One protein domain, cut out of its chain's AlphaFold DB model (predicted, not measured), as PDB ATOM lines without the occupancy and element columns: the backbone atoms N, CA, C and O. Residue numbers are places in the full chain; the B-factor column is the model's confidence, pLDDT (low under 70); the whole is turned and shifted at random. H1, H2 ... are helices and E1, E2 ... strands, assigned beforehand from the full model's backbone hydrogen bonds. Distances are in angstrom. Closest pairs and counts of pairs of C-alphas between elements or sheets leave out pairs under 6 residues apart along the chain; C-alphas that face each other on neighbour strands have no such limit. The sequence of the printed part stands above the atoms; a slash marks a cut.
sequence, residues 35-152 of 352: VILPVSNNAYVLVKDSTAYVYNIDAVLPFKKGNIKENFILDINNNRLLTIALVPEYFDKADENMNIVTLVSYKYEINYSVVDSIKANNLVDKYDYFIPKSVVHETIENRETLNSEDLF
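What this domain is: This is residues 35 to 152 of the 352 residues of an uncharacterized protein of Croceibacter atlanticus (strain ATCC BAA-628 / HTCC2559 / KCTC 12090) (UniProt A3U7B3). Two sheets lie partly face to face as a small sandwich, and the far part of the hairpin E6 and E7, around residues 90 to 104, sticks out of it as a long twisted arm. H1 packs across the end of the larger sheet away from the arm's tip, and E9 pairs along E7 near the base of the arm. The printed part has 118 residues, in the order E1 E2 E3 E4 E5 E6 E7 H1 E8 E9 H2; its antiparallel sheets run E1 E2 E3 E4 and E8 E5 E6 E7 E9. The class is mostly strand; the whole is loose, with a radius of gyration of the C-alphas of 16.8 A, and spans 60 by 35 by 23 A.

Where its parts are: Find C-alpha 35 at (126.892, 134.916, 170.455), where E1, residues 35 to 38, begins. Read on through E2, residues 43 to 48, E3, 51 to 56, E4, 64 to 67, and E5, 71 to 75. E6, residues 80 to 94, runs 41.2 A, bends by 50 degrees at residue 83 and ends at C-alpha 94, (118.498, 135.909, 142.911). E7, residues 100 to 114, runs 42.7 A. Then come H1, residues 117 to 127, 15.1 A long, E8, 130 to 132, E9, 144 to 147, and H2, 148 to 151, which ends at C-alpha 151, (129.569, 126.339, 170.111).

How they stand to each other: E1 E2 E3 E4 form a meander, each strand the antiparallel neighbour of the one before, and so do E5 E6 E7. Look for N 37 and O 45, 2.8 A, between E1 and E2, N 46 and O 53, 2.8 A, between E2 and E3, and N 52 and O 66, 2.8 A, between E3 and E4. The two sheets make a sandwich, with the parts that face each other 9.6 A centre to centre and their strands at 44 degrees. E5 pairs with E6 at N 73 and O 82, 3.0 A, and with E8 at N 72 and O 131, 2.8 A. The hairpin E6 and E7 holds N 91 and O 103, 3.0 A, and E7 pairs with E9 at N 146 and O 110, 2.8 A. H1 is on the strongly twisted five-stranded sheet, two layers, at a height of 9.0 A; the C-alphas of Leu 123 and Ile 131 are the closest of H1 and E8, 6.9 A. In H1 every O i to N i+4 pair is within hydrogen-bond range; H2 is too short for one. H2 only grazes both sheets.

The domain as a whole: The C-alphas of Asn 97 and Ile 118 are the two farthest apart, 60.6 A. The printed part has no cut, and E8 to E9 is the long link, with 11 residues between them. Mean pLDDT of the printed part is 78.8; look for values under 70 at residues 88 to 96, 98 to 106 and 137 to 152.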
ATOM      1  N   VAL A  35     125.957 135.979 170.079       82.25
ATOM      2  CA  VAL A  35     126.892 134.916 170.455       82.25
ATOM      3  C   VAL A  35     126.830 134.731 171.958       82.25
ATOM      4  O   VAL A  35     126.898 135.699 172.707       82.25
ATOM      5  N   ILE A  36     126.700 133.488 172.414       85.06
ATOM      6  CA  ILE A  36     126.702 133.153 173.840       85.06
ATOM      7  C   ILE A  36     127.940 132.301 174.115       85.06
ATOM      8  O   ILE A  36     128.158 131.282 173.466       85.06
ATOM      9  N   LEU A  37     128.747 132.720 175.087       87.75
ATOM     10  CA  LEU A  37     130.024 132.105 175.431       87.75
ATOM     11  C   LEU A  37     129.983 131.630 176.882       87.75
ATOM     12  O   LEU A  37     129.914 132.468 177.783       87.75
ATOM     13  N   PRO A  38     130.024 130.316 177.149       86.69
ATOM     14  CA  PRO A  38     130.211 129.829 178.507       86.69
ATOM     15  C   PRO A  38     131.636 130.177 178.956       86.69
ATOM     16  O   PRO A  38     132.603 129.675 178.392       86.69
ATOM     17  N   VAL A  39     131.764 131.049 179.957       88.88
ATOM     18  CA  VAL A  39     133.071 131.528 180.449       88.88
ATOM     19  C   VAL A  39     133.465 130.907 181.785       88.88
ATOM     20  O   VAL A  39     134.641 130.882 182.144       88.88
ATOM     21  N   SER A  40     132.492 130.392 182.535       88.25
ATOM     22  CA  SER A  40     132.720 129.593 183.735       88.25
ATOM     23  C   SER A  40     131.585 128.587 183.930       88.25
ATOM     24  O   SER A  40     130.630 128.533 183.155       88.25
ATOM     25  N   ASN A  41     131.666 127.770 184.979       84.94
ATOM     26  CA  ASN A  41     130.563 126.884 185.360       84.94
ATOM     27  C   ASN A  41     129.308 127.632 185.835       84.94
ATOM     28  O   ASN A  41     128.240 127.031 185.853       84.94
ATOM     29  N   ASN A  42     129.434 128.910 186.210       87.19
ATOM     30  CA  ASN A  42     128.358 129.695 186.818       87.19
ATOM     31  C   ASN A  42     128.027 130.976 186.040       87.19
ATOM     32  O   ASN A  42     127.109 131.691 186.438       87.19
ATOM     33  N   ALA A  43     128.748 131.275 184.957       90.31
ATOM     34  CA  ALA A  43     128.572 132.499 184.192       90.31
ATOM     35  C   ALA A  43     128.763 132.284 182.689       90.31
ATOM     36  O   ALA A  43     129.527 131.423 182.239       90.31
ATOM     37  N   TYR A  44     128.081 133.121 181.918       91.31
ATOM     38  CA  TYR A  44     128.196 133.186 180.469       91.31
ATOM     39  C   TYR A  44     128.240 134.638 179.997       91.31
ATOM     40  O   TYR A  44     127.757 135.543 180.676       91.31
ATOM     41  N   VAL A  45     128.805 134.854 178.813       91.62
ATOM     42  CA  VAL A  45     128.838 136.157 178.148       91.62
ATOM     43  C   VAL A  45     127.954 136.114 176.911       91.62
ATOM     44  O   VAL A  45     128.144 135.261 176.051       91.62
ATOM     45  N   LEU A  46     126.995 137.031 176.815       90.19
ATOM     46  CA  LEU A  46     126.222 137.297 175.603       90.19
ATOM     47  C   LEU A  46     126.853 138.480 174.869       90.19
ATOM     48  O   LEU A  46     127.020 139.544 175.458       90.19
ATOM     49  N   VAL A  47     127.163 138.314 173.591       88.56
ATOM     50  CA  VAL A  47     127.690 139.371 172.727       88.56
ATOM     51  C   VAL A  47     126.636 139.751 171.703       88.56
ATOM     52  O   VAL A  47     126.090 138.882 171.021       88.56
ATOM     53  N   LYS A  48     126.351 141.051 171.631       84.50
ATOM     54  CA  LYS A  48     125.327 141.650 170.779       84.50
ATOM     55  C   LYS A  48     125.705 143.084 170.428       84.50
ATOM     56  O   LYS A  48     126.090 143.843 171.313       84.50
ATOM     57  N   ASP A  49     125.622 143.438 169.150       79.50
ATOM     58  CA  ASP A  49     125.976 144.759 168.614       79.50
ATOM     59  C   ASP A  49     127.290 145.336 169.178       79.50
ATOM     60  O   ASP A  49     127.362 146.468 169.653       79.50
ATOM     61  N   SER A  50     128.362 144.532 169.150       81.62
ATOM     62  CA  SER A  50     129.690 144.863 169.709       81.62
ATOM     63  C   SER A  50     129.756 145.089 171.231       81.62
ATOM     64  O   SER A  50     130.812 145.446 171.763       81.62
ATOM     65  N   THR A  51     128.665 144.844 171.948       87.50
ATOM     66  CA  THR A  51     128.602 144.916 173.408       87.50
ATOM     67  C   THR A  51     128.539 143.509 173.983       87.50
ATOM     68  O   THR A  51     127.805 142.651 173.498       87.50
ATOM     69  N   ALA A  52     129.335 143.253 175.013       91.75
ATOM     70  CA  ALA A  52     129.350 142.002 175.747       91.75
ATOM     71  C   ALA A  52     128.705 142.192 177.120       91.75
ATOM     72  O   ALA A  52     129.009 143.145 177.836       91.75
ATOM     73  N   TYR A  53     127.854 141.251 177.504       92.44
ATOM     74  CA  TYR A  53     127.068 141.265 178.729       92.44
ATOM     75  C   TYR A  53     127.323 139.972 179.503       92.44
ATOM     76  O   TYR A  53     127.122 138.885 178.963       92.44
ATOM     77  N   VAL A  54     127.769 140.070 180.754       93.06
ATOM     78  CA  VAL A  54     128.013 138.913 181.623       93.06
ATOM     79  C   VAL A  54     126.768 138.604 182.435       93.06
ATOM     80  O   VAL A  54     126.227 139.472 183.121       93.06
ATOM     81  N   TYR A  55     126.357 137.346 182.396       91.12
ATOM     82  CA  TYR A  55     125.231 136.800 183.132       91.12
ATOM     83  C   TYR A  55     125.707 135.697 184.067       91.12
ATOM     84  O   TYR A  55     126.598 134.922 183.718       91.12
ATOM     85  N   ASN A  56     125.050 135.575 185.219       89.56
ATOM     86  CA  ASN A  56     125.073 134.313 185.951       89.56
ATOM     87  C   ASN A  56     124.162 133.304 185.239       89.56
ATOM     88  O   ASN A  56     123.246 133.673 184.505       89.56
ATOM     89  N   ILE A  57     124.433 132.025 185.451       84.69
ATOM     90  CA  ILE A  57     123.850 130.887 184.732       84.69
ATOM     91  C   ILE A  57     122.310 130.820 184.720       84.69
ATOM     92  O   ILE A  57     121.735 130.323 183.756       84.69
ATOM     93  N   ASP A  58     121.649 131.336 185.755       77.56
ATOM     94  CA  ASP A  58     120.194 131.392 185.951       77.56
ATOM     95  C   ASP A  58     119.641 132.829 185.918       77.56
ATOM     96  O   ASP A  58     118.443 133.054 186.092       77.56
ATOM     97  N   ALA A  59     120.503 133.815 185.661       82.12
ATOM     98  CA  ALA A  59     120.118 135.213 185.633       82.12
ATOM     99  C   ALA A  59     119.483 135.605 184.299       82.12
ATOM    100  O   ALA A  59     119.942 135.229 183.217       82.12
ATOM    101  N   VAL A  60     118.464 136.459 184.394       79.00
ATOM    102  CA  VAL A  60     117.795 137.049 183.227       79.00
ATOM    103  C   VAL A  60     118.400 138.392 182.827       79.00
ATOM    104  O   VAL A  60     118.302 138.788 181.668       79.00
ATOM    105  N   LEU A  61     119.049 139.083 183.768       86.19
ATOM    106  CA  LEU A  61     119.730 140.355 183.537       86.19
ATOM    107  C   LEU A  61     121.235 140.214 183.728       86.19
ATOM    108  O   LEU A  61     121.666 139.519 184.659       86.19
ATOM    109  N   PRO A  62     122.032 140.897 182.893       89.62
ATOM    110  CA  PRO A  62     123.465 140.894 183.069       89.62
ATOM    111  C   PRO A  62     123.836 141.668 184.332       89.62
ATOM    112  O   PRO A  62     123.160 142.619 184.709       89.62
ATOM    113  N   PHE A  63     124.924 141.270 184.981       90.12
ATOM    114  CA  PHE A  63     125.480 141.997 186.128       90.12
ATOM    115  C   PHE A  63     126.697 142.847 185.746       90.12
ATOM    116  O   PHE A  63     127.168 143.652 186.545       90.12
ATOM    117  N   LYS A  64     127.235 142.660 184.535       90.81
ATOM    118  CA  LYS A  64     128.390 143.401 184.028       90.81
ATOM    119  C   LYS A  64     128.296 143.552 182.518       90.81
ATOM    120  O   LYS A  64     127.846 142.636 181.834       90.81
ATOM    121  N   LYS A  65     128.776 144.677 181.993       90.62
ATOM    122  CA  LYS A  65     128.906 144.917 180.554       90.62
ATOM    123  C   LYS A  65     130.316 145.356 180.177       90.62
ATOM    124  O   LYS A  65     131.066 145.841 181.024       90.62
ATOM    125  N   GLY A  66     130.679 145.159 178.918       89.56
ATOM    126  CA  GLY A  66     131.991 145.491 178.384       89.56
ATOM    127  C   GLY A  66     131.965 145.650 176.869       89.56
ATOM    128  O   GLY A  66     131.145 145.054 176.175       89.56
ATOM    129  N   ASN A  67     132.876 146.463 176.343       90.00
ATOM    130  CA  ASN A  67     133.040 146.653 174.904       90.00
ATOM    131  C   ASN A  67     134.057 145.640 174.353       90.00
ATOM    132  O   ASN A  67     135.193 145.593 174.837       90.00
ATOM    133  N   ILE A  68     133.688 144.862 173.327       88.88
ATOM    134  CA  ILE A  68     134.576 143.836 172.736       88.88
ATOM    135  C   ILE A  68     135.770 144.436 171.975       88.88
ATOM    136  O   ILE A  68     136.785 143.773 171.742       88.88
ATOM    137  N   LYS A  69     135.694 145.717 171.594       88.00
ATOM    138  CA  LYS A  69     136.828 146.433 170.995       88.00
ATOM    139  C   LYS A  69     137.917 146.704 172.025       88.00
ATOM    140  O   LYS A  69     139.091 146.616 171.678       88.00
ATOM    141  N   GLU A  70     137.537 146.946 173.273       90.31
ATOM    142  CA  GLU A  70     138.436 147.354 174.359       90.31
ATOM    143  C   GLU A  70     138.879 146.190 175.247       90.31
ATOM    144  O   GLU A  70     139.923 146.274 175.896       90.31
ATOM    145  N   ASN A  71     138.115 145.095 175.261       91.56
ATOM    146  CA  ASN A  71     138.317 143.977 176.177       91.56
ATOM    147  C   ASN A  71     138.461 142.648 175.431       91.56
ATOM    148  O   ASN A  71     137.824 142.422 174.403       91.56
ATOM    149  N   PHE A  72     139.285 141.762 175.980       91.94
ATOM    150  CA  PHE A  72     139.187 140.325 175.753       91.94
ATOM    151  C   PHE A  72     138.129 139.735 176.690       91.94
ATOM    152  O   PHE A  72     137.901 140.259 177.784       91.94
ATOM    153  N   ILE A  73     137.524 138.619 176.286       93.25
ATOM    154  CA  ILE A  73     136.650 137.826 177.158       93.25
ATOM    155  C   ILE A  73     137.442 136.634 177.679       93.25
ATOM    156  O   ILE A  73     137.981 135.861 176.892       93.25
ATOM    157  N   LEU A  74     137.535 136.487 178.996       92.94
ATOM    158  CA  LEU A  74     138.231 135.364 179.615       92.94
ATOM    159  C   LEU A  74     137.272 134.186 179.816       92.94
ATOM    160  O   LEU A  74     136.359 134.256 180.632       92.94
ATOM    161  N   ASP A  75     137.521 133.092 179.104       90.62
ATOM    162  CA  ASP A  75     136.960 131.774 179.386       90.62
ATOM    163  C   ASP A  75     137.886 131.046 180.368       90.62
ATOM    164  O   ASP A  75     138.970 130.568 180.022       90.62
ATOM    165  N   ILE A  76     137.448 130.992 181.622       88.38
ATOM    166  CA  ILE A  76     138.190 130.402 182.736       88.38
ATOM    167  C   ILE A  76     138.200 128.878 182.622       88.38
ATOM    168  O   ILE A  76     139.208 128.247 182.926       88.38
ATOM    169  N   ASN A  77     137.102 128.277 182.154       85.00
ATOM    170  CA  ASN A  77     136.973 126.822 182.081       85.00
ATOM    171  C   ASN A  77     138.047 126.206 181.179       85.00
ATOM    172  O   ASN A  77     138.575 125.140 181.492       85.00
ATOM    173  N   ASN A  78     138.377 126.887 180.080       85.69
ATOM    174  CA  ASN A  78     139.377 126.421 179.122       85.69
ATOM    175  C   ASN A  78     140.697 127.210 179.176       85.69
ATOM    176  O   ASN A  78     141.590 126.942 178.371       85.69
ATOM    177  N   ASN A  79     140.838 128.160 180.107       86.56
ATOM    178  CA  ASN A  79     141.953 129.111 180.193       86.56
ATOM    179  C   ASN A  79     142.223 129.838 178.863       86.56
ATOM    180  O   ASN A  79     143.350 129.856 178.362       86.56
ATOM    181  N   ARG A  80     141.184 130.415 178.253       89.50
ATOM    182  CA  ARG A  80     141.265 131.081 176.948       89.50
ATOM    183  C   ARG A  80     140.930 132.559 177.064       89.50
ATOM    184  O   ARG A  80     139.916 132.924 177.644       89.50
ATOM    185  N   LEU A  81     141.749 133.408 176.450       90.00
ATOM    186  CA  LEU A  81     141.365 134.781 176.137       90.00
ATOM    187  C   LEU A  81     140.752 134.806 174.743       90.00
ATOM    188  O   LEU A  81     141.409 134.441 173.768       90.00
ATOM    189  N   LEU A  82     139.497 135.225 174.674       89.69
ATOM    190  CA  LEU A  82     138.710 135.313 173.458       89.69
ATOM    191  C   LEU A  82     138.772 136.738 172.904       89.69
ATOM    192  O   LEU A  82     138.549 137.720 173.621       89.69
ATOM    193  N   THR A  83     139.031 136.828 171.606       88.62
ATOM    194  CA  THR A  83     138.891 138.033 170.794       88.62
ATOM    195  C   THR A  83     137.705 137.836 169.873       88.62
ATOM    196  O   THR A  83     137.645 136.842 169.157       88.62
ATOM    197  N   ILE A  84     136.775 138.784 169.876       86.31
ATOM    198  CA  ILE A  84     135.560 138.702 169.070       86.31
ATOM    199  C   ILE A  84     135.514 139.899 168.138       86.31
ATOM    200  O   ILE A  84     135.714 141.037 168.574       86.31
ATOM    201  N   ALA A  85     135.246 139.635 166.866       81.44
ATOM    202  CA  ALA A  85     135.056 140.650 165.848       81.44
ATOM    203  C   ALA A  85     133.748 140.391 165.104       81.44
ATOM    204  O   ALA A  85     133.443 139.257 164.759       81.44
ATOM    205  N   LEU A  86     132.981 141.451 164.857       76.12
ATOM    206  CA  LEU A  86     131.841 141.399 163.951       76.12
ATOM    207  C   LEU A  86     132.364 141.649 162.532       76.12
ATOM    208  O   LEU A  86     132.897 142.727 162.259       76.12
ATOM    209  N   VAL A  87     132.249 140.655 161.656       74.81
ATOM    210  CA  VAL A  87     132.747 140.693 160.278       74.81
ATOM    211  C   VAL A  87     131.580 140.613 159.291       74.81
ATOM    212  O   VAL A  87     130.615 139.901 159.551       74.81
ATOM    213  N   PRO A  88     131.611 141.360 158.175       69.12
ATOM    214  CA  PRO A  88     130.560 141.270 157.170       69.12
ATOM    215  C   PRO A  88     130.642 139.938 156.412       69.12
ATOM    216  O   PRO A  88     131.722 139.518 155.998       69.12
ATOM    217  N   GLU A  89     129.491 139.316 156.181       64.31
ATOM    218  CA  GLU A  89     129.316 138.123 155.355       64.31
ATOM    219  C   GLU A  89     128.378 138.451 154.187       64.31
ATOM    220  O   GLU A  89     127.269 138.954 154.379       64.31
ATOM    221  N   TYR A  90     128.846 138.191 152.968       68.38
ATOM    222  CA  TYR A  90     128.167 138.563 151.729       68.38
ATOM    223  C   TYR A  90     127.547 137.329 151.085       68.38
ATOM    224  O   TYR A  90     128.228 136.319 150.909       68.38
ATOM    225  N   PHE A  91     126.283 137.425 150.681       62.97
ATOM    226  CA  PHE A  91     125.615 136.370 149.926       62.97
ATOM    227  C   PHE A  91     124.797 136.937 148.777       62.97
ATOM    228  O   PHE A  91     124.087 137.932 148.912       62.97
ATOM    229  N   ASP A  92     124.878 136.258 147.643       64.81
ATOM    230  CA  ASP A  92     124.121 136.598 146.451       64.81
ATOM    231  C   ASP A  92     122.764 135.885 146.483       64.81
ATOM    232  O   ASP A  92     122.690 134.656 146.564       64.81
ATOM    233  N   LYS A  93     121.675 136.656 146.407       61.38
ATOM    234  CA  LYS A  93     120.309 136.148 146.240       61.38
ATOM    235  C   LYS A  93     119.802 136.556 144.861       61.38
ATOM    236  O   LYS A  93     119.874 137.726 144.495       61.38
ATOM    237  N   ALA A  94     119.268 135.600 144.108       57.47
ATOM    238  CA  ALA A  94     118.498 135.909 142.911       57.47
ATOM    239  C   ALA A  94     117.084 136.344 143.322       57.47
ATOM    240  O   ALA A  94     116.425 135.639 144.092       57.47
ATOM    241  N   ASP A  95     116.632 137.505 142.849       60.84
ATOM    242  CA  ASP A  95     115.240 137.930 143.006       60.84
ATOM    243  C   ASP A  95     114.297 137.136 142.076       60.84
ATOM    244  O   ASP A  95     114.730 136.315 141.261       60.84
ATOM    245  N   GLU A  96     112.988 137.387 142.182       66.81
ATOM    246  CA  GLU A  96     111.958 136.749 141.343       66.81
ATOM    247  C   GLU A  96     112.168 136.982 139.832       66.81
ATOM    248  O   GLU A  96     111.651 136.227 139.009       66.81
ATOM    249  N   ASN A  97     112.959 137.994 139.462       70.50
ATOM    250  CA  ASN A  97     113.280 138.372 138.089       70.50
ATOM    251  C   ASN A  97     114.676 137.891 137.641       70.50
ATOM    252  O   ASN A  97     115.134 138.279 136.566       70.50
ATOM    253  N   MET A  98     115.346 137.041 138.433       64.25
ATOM    254  CA  MET A  98     116.719 136.565 138.216       64.25
ATOM    255  C   MET A  98     117.803 137.658 138.230       64.25
ATOM    256  O   MET A  98     118.911 137.433 137.735       64.25
ATOM    257  N   ASN A  99     117.540 138.818 138.834       64.31
ATOM    258  CA  ASN A  99     118.600 139.767 139.162       64.31
ATOM    259  C   ASN A  99     119.347 139.283 140.401       64.31
ATOM    260  O   ASN A  99     118.736 138.870 141.388       64.31
ATOM    261  N   ILE A 100     120.674 139.370 140.369       63.34
ATOM    262  CA  ILE A 100     121.505 139.054 141.528       63.34
ATOM    263  C   ILE A 100     121.562 140.287 142.430       63.34
ATOM    264  O   ILE A 100     122.051 141.342 142.026       63.34
ATOM    265  N   VAL A 101     121.077 140.136 143.658       63.47
ATOM    266  CA  VAL A 101     121.224 141.102 144.745       63.47
ATOM    267  C   VAL A 101     122.247 140.545 145.727       63.47
ATOM    268  O   VAL A 101     122.021 139.496 146.331       63.47
ATOM    269  N   THR A 102     123.361 141.252 145.912       62.62
ATOM    270  CA  THR A 102     124.309 140.946 146.987       62.62
ATOM    271  C   THR A 102     123.776 141.531 148.288       62.62
ATOM    272  O   THR A 102     123.622 142.745 148.435       62.62
ATOM    273  N   LEU A 103     123.485 140.654 149.232       57.41
ATOM    274  CA  LEU A 103     123.048 140.986 150.575       57.41
ATOM    275  C   LEU A 103     124.260 140.946 151.506       57.41
ATOM    276  O   LEU A 103     125.137 140.091 151.374       57.41
ATOM    277  N   VAL A 104     124.307 141.898 152.437       59.88
ATOM    278  CA  VAL A 104     125.341 141.970 153.470       59.88
ATOM    279  C   VAL A 104     124.701 141.592 154.794       59.88
ATOM    280  O   VAL A 104     123.760 142.244 155.244       59.88
ATOM    281  N   SER A 105     125.223 140.548 155.413       66.62
ATOM    282  CA  SER A 105     124.972 140.211 156.810       66.62
ATOM    283  C   SER A 105     126.235 140.422 157.630       66.62
ATOM    284  O   SER A 105     127.284 140.783 157.097       66.62
ATOM    285  N   TYR A 106     126.133 140.214 158.936       67.44
ATOM    286  CA  TYR A 106     127.276 140.239 159.828       67.44
ATOM    287  C   TYR A 106     127.327 138.925 160.601       67.44
ATOM    288  O   TYR A 106     126.281 138.430 161.022       67.44
ATOM    289  N   LYS A 107     128.544 138.395 160.743       74.06
ATOM    290  CA  LYS A 107     128.878 137.202 161.515       74.06
ATOM    291  C   LYS A 107     129.911 137.545 162.587       74.06
ATOM    292  O   LYS A 107     130.830 138.329 162.340       74.06
ATOM    293  N   TYR A 108     129.826 136.942 163.763       79.12
ATOM    294  CA  TYR A 108     130.854 137.045 164.784       79.12
ATOM    295  C   TYR A 108     131.945 136.009 164.532       79.12
ATOM    296  O   TYR A 108     131.714 134.800 164.578       79.12
ATOM    297  N   GLU A 109     133.163 136.496 164.334       80.75
ATOM    298  CA  GLU A 109     134.375 135.691 164.314       80.75
ATOM    299  C   GLU A 109     135.003 135.688 165.710       80.75
ATOM    300  O   GLU A 109     135.226 136.745 166.315       80.75
ATOM    301  N   ILE A 110     135.282 134.493 166.232       84.19
ATOM    302  CA  ILE A 110     135.835 134.305 167.571       84.19
ATOM    303  C   ILE A 110     137.211 133.676 167.426       84.19
ATOM    304  O   ILE A 110     137.354 132.541 166.989       84.19
ATOM    305  N   ASN A 111     138.233 134.401 167.846       85.25
ATOM    306  CA  ASN A 111     139.597 133.906 167.920       85.25
ATOM    307  C   ASN A 111     139.988 133.731 169.380       85.25
ATOM    308  O   ASN A 111     139.492 134.448 170.251       85.25
ATOM    309  N   TYR A 112     140.877 132.787 169.670       86.75
ATOM    310  CA  TYR A 112     141.327 132.590 171.039       86.75
ATOM    311  C   TYR A 112     142.812 132.300 171.152       86.75
ATOM    312  O   TYR A 112     143.456 131.785 170.232       86.75
ATOM    313  N   SER A 113     143.314 132.544 172.361       85.38
ATOM    314  CA  SER A 113     144.605 132.020 172.781       85.38
ATOM    315  C   SER A 113     144.567 131.506 174.200       85.38
ATOM    316  O   SER A 113     143.881 132.033 175.076       85.38
ATOM    317  N   VAL A 114     145.334 130.443 174.403       86.06
ATOM    318  CA  VAL A 114     145.454 129.770 175.688       86.06
ATOM    319  C   VAL A 114     146.392 130.564 176.586       86.06
ATOM    320  O   VAL A 114     147.474 130.980 176.169       86.06
ATOM    321  N   VAL A 115     145.975 130.744 177.828       86.62
ATOM    322  CA  VAL A 115     146.738 131.391 178.887       86.62
ATOM    323  C   VAL A 115     147.039 130.350 179.958       86.62
ATOM    324  O   VAL A 115     146.253 129.433 180.177       86.62
ATOM    325  N   ASP A 116     148.182 130.461 180.632       87.38
ATOM    326  CA  ASP A 116     148.436 129.616 181.796       87.38
ATOM    327  C   ASP A 116     147.421 129.899 182.917       87.38
ATOM    328  O   ASP A 116     147.048 131.046 183.165       87.38
ATOM    329  N   SER A 117     147.023 128.842 183.620       86.62
ATOM    330  CA  SER A 117     146.055 128.849 184.719       86.62
ATOM    331  C   SER A 117     146.374 129.870 185.818       86.62
ATOM    332  O   SER A 117     145.473 130.564 186.285       86.62
ATOM    333  N   ILE A 118     147.648 130.042 186.198       88.25
ATOM    334  CA  ILE A 118     148.049 131.023 187.223       88.25
ATOM    335  C   ILE A 118     147.779 132.445 186.722       88.25
ATOM    336  O   ILE A 118     147.243 133.283 187.448       88.25
ATOM    337  N   LYS A 119     148.121 132.720 185.460       86.75
ATOM    338  CA  LYS A 119     147.882 134.023 184.828       86.75
ATOM    339  C   LYS A 119     146.383 134.262 184.615       86.75
ATOM    340  O   LYS A 119     145.934 135.373 184.868       86.75
ATOM    341  N   ALA A 120     145.611 133.244 184.231       86.44
ATOM    342  CA  ALA A 120     144.154 133.329 184.113       86.44
ATOM    343  C   ALA A 120     143.485 133.662 185.460       86.44
ATOM    344  O   ALA A 120     142.677 134.585 185.516       86.44
ATOM    345  N   ASN A 121     143.895 132.999 186.548       87.75
ATOM    346  CA  ASN A 121     143.394 133.273 187.900       87.75
ATOM    347  C   ASN A 121     143.709 134.711 188.347       87.75
ATOM    348  O   ASN A 121     142.823 135.445 188.769       87.75
ATOM    349  N   ASN A 122     144.947 135.171 188.144       89.25
ATOM    350  CA  ASN A 122     145.317 136.553 188.466       89.25
ATOM    351  C   ASN A 122     144.523 137.592 187.649       89.25
ATOM    352  O   ASN A 122     144.266 138.698 188.126       89.25
ATOM    353  N   LEU A 123     144.180 137.267 186.398       90.38
ATOM    354  CA  LEU A 123     143.397 138.142 185.529       90.38
ATOM    355  C   LEU A 123     141.932 138.211 185.969       90.38
ATOM    356  O   LEU A 123     141.413 139.323 186.076       90.38
ATOM    357  N   VAL A 124     141.290 137.073 186.266       88.44
ATOM    358  CA  VAL A 124     139.900 137.067 186.752       88.44
ATOM    359  C   VAL A 124     139.784 137.724 188.127       88.44
ATOM    360  O   VAL A 124     138.881 138.525 188.335       88.44
ATOM    361  N   ASP A 125     140.733 137.508 189.038       90.06
ATOM    362  CA  ASP A 125     140.683 138.130 190.368       90.06
ATOM    363  C   ASP A 125     140.731 139.664 190.292       90.06
ATOM    364  O   ASP A 125     140.183 140.363 191.146       90.06
ATOM    365  N   LYS A 126     141.386 140.205 189.256       90.56
ATOM    366  CA  LYS A 126     141.588 141.648 189.095       90.56
ATOM    367  C   LYS A 126     140.557 142.324 188.192       90.56
ATOM    368  O   LYS A 126     140.194 143.470 188.446       90.56
ATOM    369  N   TYR A 127     140.130 141.658 187.124       91.06
ATOM    370  CA  TYR A 127     139.286 142.250 186.079       91.06
ATOM    371  C   TYR A 127     138.027 141.431 185.780       91.06
ATOM    372  O   TYR A 127     137.183 141.865 184.987       91.06
ATOM    373  N   ASP A 128     137.857 140.294 186.458       91.88
ATOM    374  CA  ASP A 128     136.754 139.358 186.266       91.88
ATOM    375  C   ASP A 128     136.733 138.854 184.799       91.88
ATOM    376  O   ASP A 128     137.793 138.516 184.270       91.88
ATOM    377  N   TYR A 129     135.591 138.777 184.109       93.25
ATOM    378  CA  TYR A 129     135.538 138.196 182.754       93.25
ATOM    379  C   TYR A 129     135.999 139.118 181.613       93.25
ATOM    380  O   TYR A 129     136.242 138.636 180.505       93.25
ATOM    381  N   PHE A 130     136.112 140.428 181.849       94.44
ATOM    382  CA  PHE A 130     136.509 141.403 180.826       94.44
ATOM    383  C   PHE A 130     137.918 141.898 181.093       94.44
ATOM    384  O   PHE A 130     138.138 142.713 181.986       94.44
ATOM    385  N   ILE A 131     138.871 141.404 180.305       93.06
ATOM    386  CA  ILE A 131     140.284 141.732 180.466       93.06
ATOM    387  C   ILE A 131     140.634 142.878 179.514       93.06
ATOM    388  O   ILE A 131     140.586 142.671 178.298       93.06
ATOM    389  N   PRO A 132     141.017 144.066 180.012       91.25
ATOM    390  CA  PRO A 132     141.350 145.183 179.139       91.25
ATOM    391  C   PRO A 132     142.509 144.820 178.213       91.25
ATOM    392  O   PRO A 132     143.546 144.322 178.661       91.25
ATOM    393  N   LYS A 133     142.368 145.120 176.917       88.19
ATOM    394  CA  LYS A 133     143.423 144.836 175.931       88.19
ATOM    395  C   LYS A 133     144.724 145.578 176.235       88.19
ATOM    396  O   LYS A 133     145.796 145.091 175.903       88.19
ATOM    397  N   SER A 134     144.641 146.713 176.931       85.75
ATOM    398  CA  SER A 134     145.800 147.474 177.409       85.75
ATOM    399  C   SER A 134     146.648 146.734 178.445       85.75
ATOM    400  O   SER A 134     147.801 147.094 178.631       85.75
ATOM    401  N   VAL A 135     146.112 145.719 179.130       82.50
ATOM    402  CA  VAL A 135     146.820 144.992 180.196       82.50
ATOM    403  C   VAL A 135     147.580 143.782 179.650       82.50
ATOM    404  O   VAL A 135     148.569 143.346 180.241       82.50
ATOM    405  N   VAL A 136     147.148 143.237 178.513       74.44
ATOM    406  CA  VAL A 136     147.800 142.094 177.870       74.44
ATOM    407  C   VAL A 136     148.737 142.626 176.783       74.44
ATOM    408  O   VAL A 136     148.371 142.737 175.621       74.44
ATOM    409  N   HIS A 137     149.949 143.012 177.188       56.84
ATOM    410  CA  HIS A 137     150.951 143.655 176.321       56.84
ATOM    411  C   HIS A 137     151.735 142.712 175.394       56.84
ATOM    412  O   HIS A 137     152.633 143.160 174.685       56.84
ATOM    413  N   GLU A 138     151.411 141.425 175.356       51.78
ATOM    414  CA  GLU A 138     152.030 140.483 174.425       51.78
ATOM    415  C   GLU A 138     151.041 140.192 173.308       51.78
ATOM    416  O   GLU A 138     149.874 139.910 173.584       51.78
ATOM    417  N   THR A 139     151.510 140.278 172.061       49.53
ATOM    418  CA  THR A 139     150.812 139.785 170.873       49.53
ATOM    419  C   THR A 139     150.291 138.393 171.171       49.53
ATOM    420  O   THR A 139     151.032 137.411 171.172       49.53
ATOM    421  N   ILE A 140     149.003 138.337 171.481       55.09
ATOM    422  CA  ILE A 140     148.255 137.111 171.577       55.09
ATOM    423  C   ILE A 140     148.272 136.545 170.153       55.09
ATOM    424  O   ILE A 140     147.537 137.016 169.288       55.09
ATOM    425  N   GLU A 141     149.187 135.618 169.866       53.62
ATOM    426  CA  GLU A 141     149.139 134.866 168.615       53.62
ATOM    427  C   GLU A 141     147.827 134.086 168.645       53.62
ATOM    428  O   GLU A 141     147.690 133.135 169.422       53.62
ATOM    429  N   ASN A 142     146.838 134.554 167.875       57.72
ATOM    430  CA  ASN A 142     145.572 133.861 167.666       57.72
ATOM    431  C   ASN A 142     145.912 132.460 167.169       57.72
ATOM    432  O   ASN A 142     146.464 132.310 166.077       57.72
ATOM    433  N   ARG A 143     145.669 131.448 168.004       60.06
ATOM    434  CA  ARG A 143     146.122 130.091 167.684       60.06
ATOM    435  C   ARG A 143     145.129 129.382 166.785       60.06
ATOM    436  O   ARG A 143     145.550 128.617 165.927       60.06
ATOM    437  N   GLU A 144     143.840 129.648 166.972       63.16
ATOM    438  CA  GLU A 144     142.752 128.975 166.269       63.16
ATOM    439  C   GLU A 144     141.493 129.864 166.266       63.16
ATOM    440  O   GLU A 144     141.266 130.652 167.194       63.16
ATOM    441  N   THR A 145     140.668 129.712 165.231       62.38
ATOM    442  CA  THR A 145     139.336 130.321 165.131       62.38
ATOM    443  C   THR A 145     138.301 129.330 165.659       62.38
ATOM    444  O   THR A 145     138.292 128.165 165.270       62.38
ATOM    445  N   LEU A 146     137.432 129.787 166.554       62.19
ATOM    446  CA  LEU A 146     136.200 129.103 166.932       62.19
ATOM    447  C   LEU A 146     135.098 129.612 166.005       62.19
ATOM    448  O   LEU A 146     134.819 130.814 166.005       62.19
ATOM    449  N   ASN A 147     134.428 128.735 165.254       57.50
ATOM    450  CA  ASN A 147     133.161 129.164 164.676       57.50
ATOM    451  C   ASN A 147     132.160 129.328 165.820       57.50
ATOM    452  O   ASN A 147     132.090 128.492 166.723       57.50
ATOM    453  N   SER A 148     131.344 130.379 165.778       50.41
ATOM    454  CA  SER A 148     130.177 130.481 166.662       50.41
ATOM    455  C   SER A 148     129.298 129.223 166.536       50.41
ATOM    456  O   SER A 148     128.813 128.699 167.533       50.41
ATOM    457  N   GLU A 149     129.232 128.659 165.327       47.16
ATOM    458  CA  GLU A 149     128.648 127.356 164.976       47.16
ATOM    459  C   GLU A 149     129.294 126.132 165.623       47.16
ATOM    460  O   GLU A 149     128.595 125.143 165.798       47.16
ATOM    461  N   ASP A 150     130.548 126.197 166.072       36.91
ATOM    462  CA  ASP A 150     131.185 125.104 166.821       36.91
ATOM    463  C   ASP A 150     130.781 125.109 168.312       36.91
ATOM    464  O   ASP A 150     130.922 124.100 169.007       36.91
ATOM    465  N   LEU A 151     130.248 126.233 168.810       41.81
ATOM    466  CA  LEU A 151     129.569 126.339 170.111       41.81
ATOM    467  C   LEU A 151     128.072 126.013 170.004       41.81
ATOM    468  O   LEU A 151     127.423 125.732 171.017       41.81
ATOM    469  N   PHE A 152     127.524 126.046 168.786       41.03
ATOM    470  CA  PHE A 152     126.178 125.591 168.478       41.03
ATOM    471  C   PHE A 152     126.209 124.081 168.218       41.03
ATOM    472  O   PHE A 152     127.097 123.537 167.567       41.03
TER     473      PHE A 152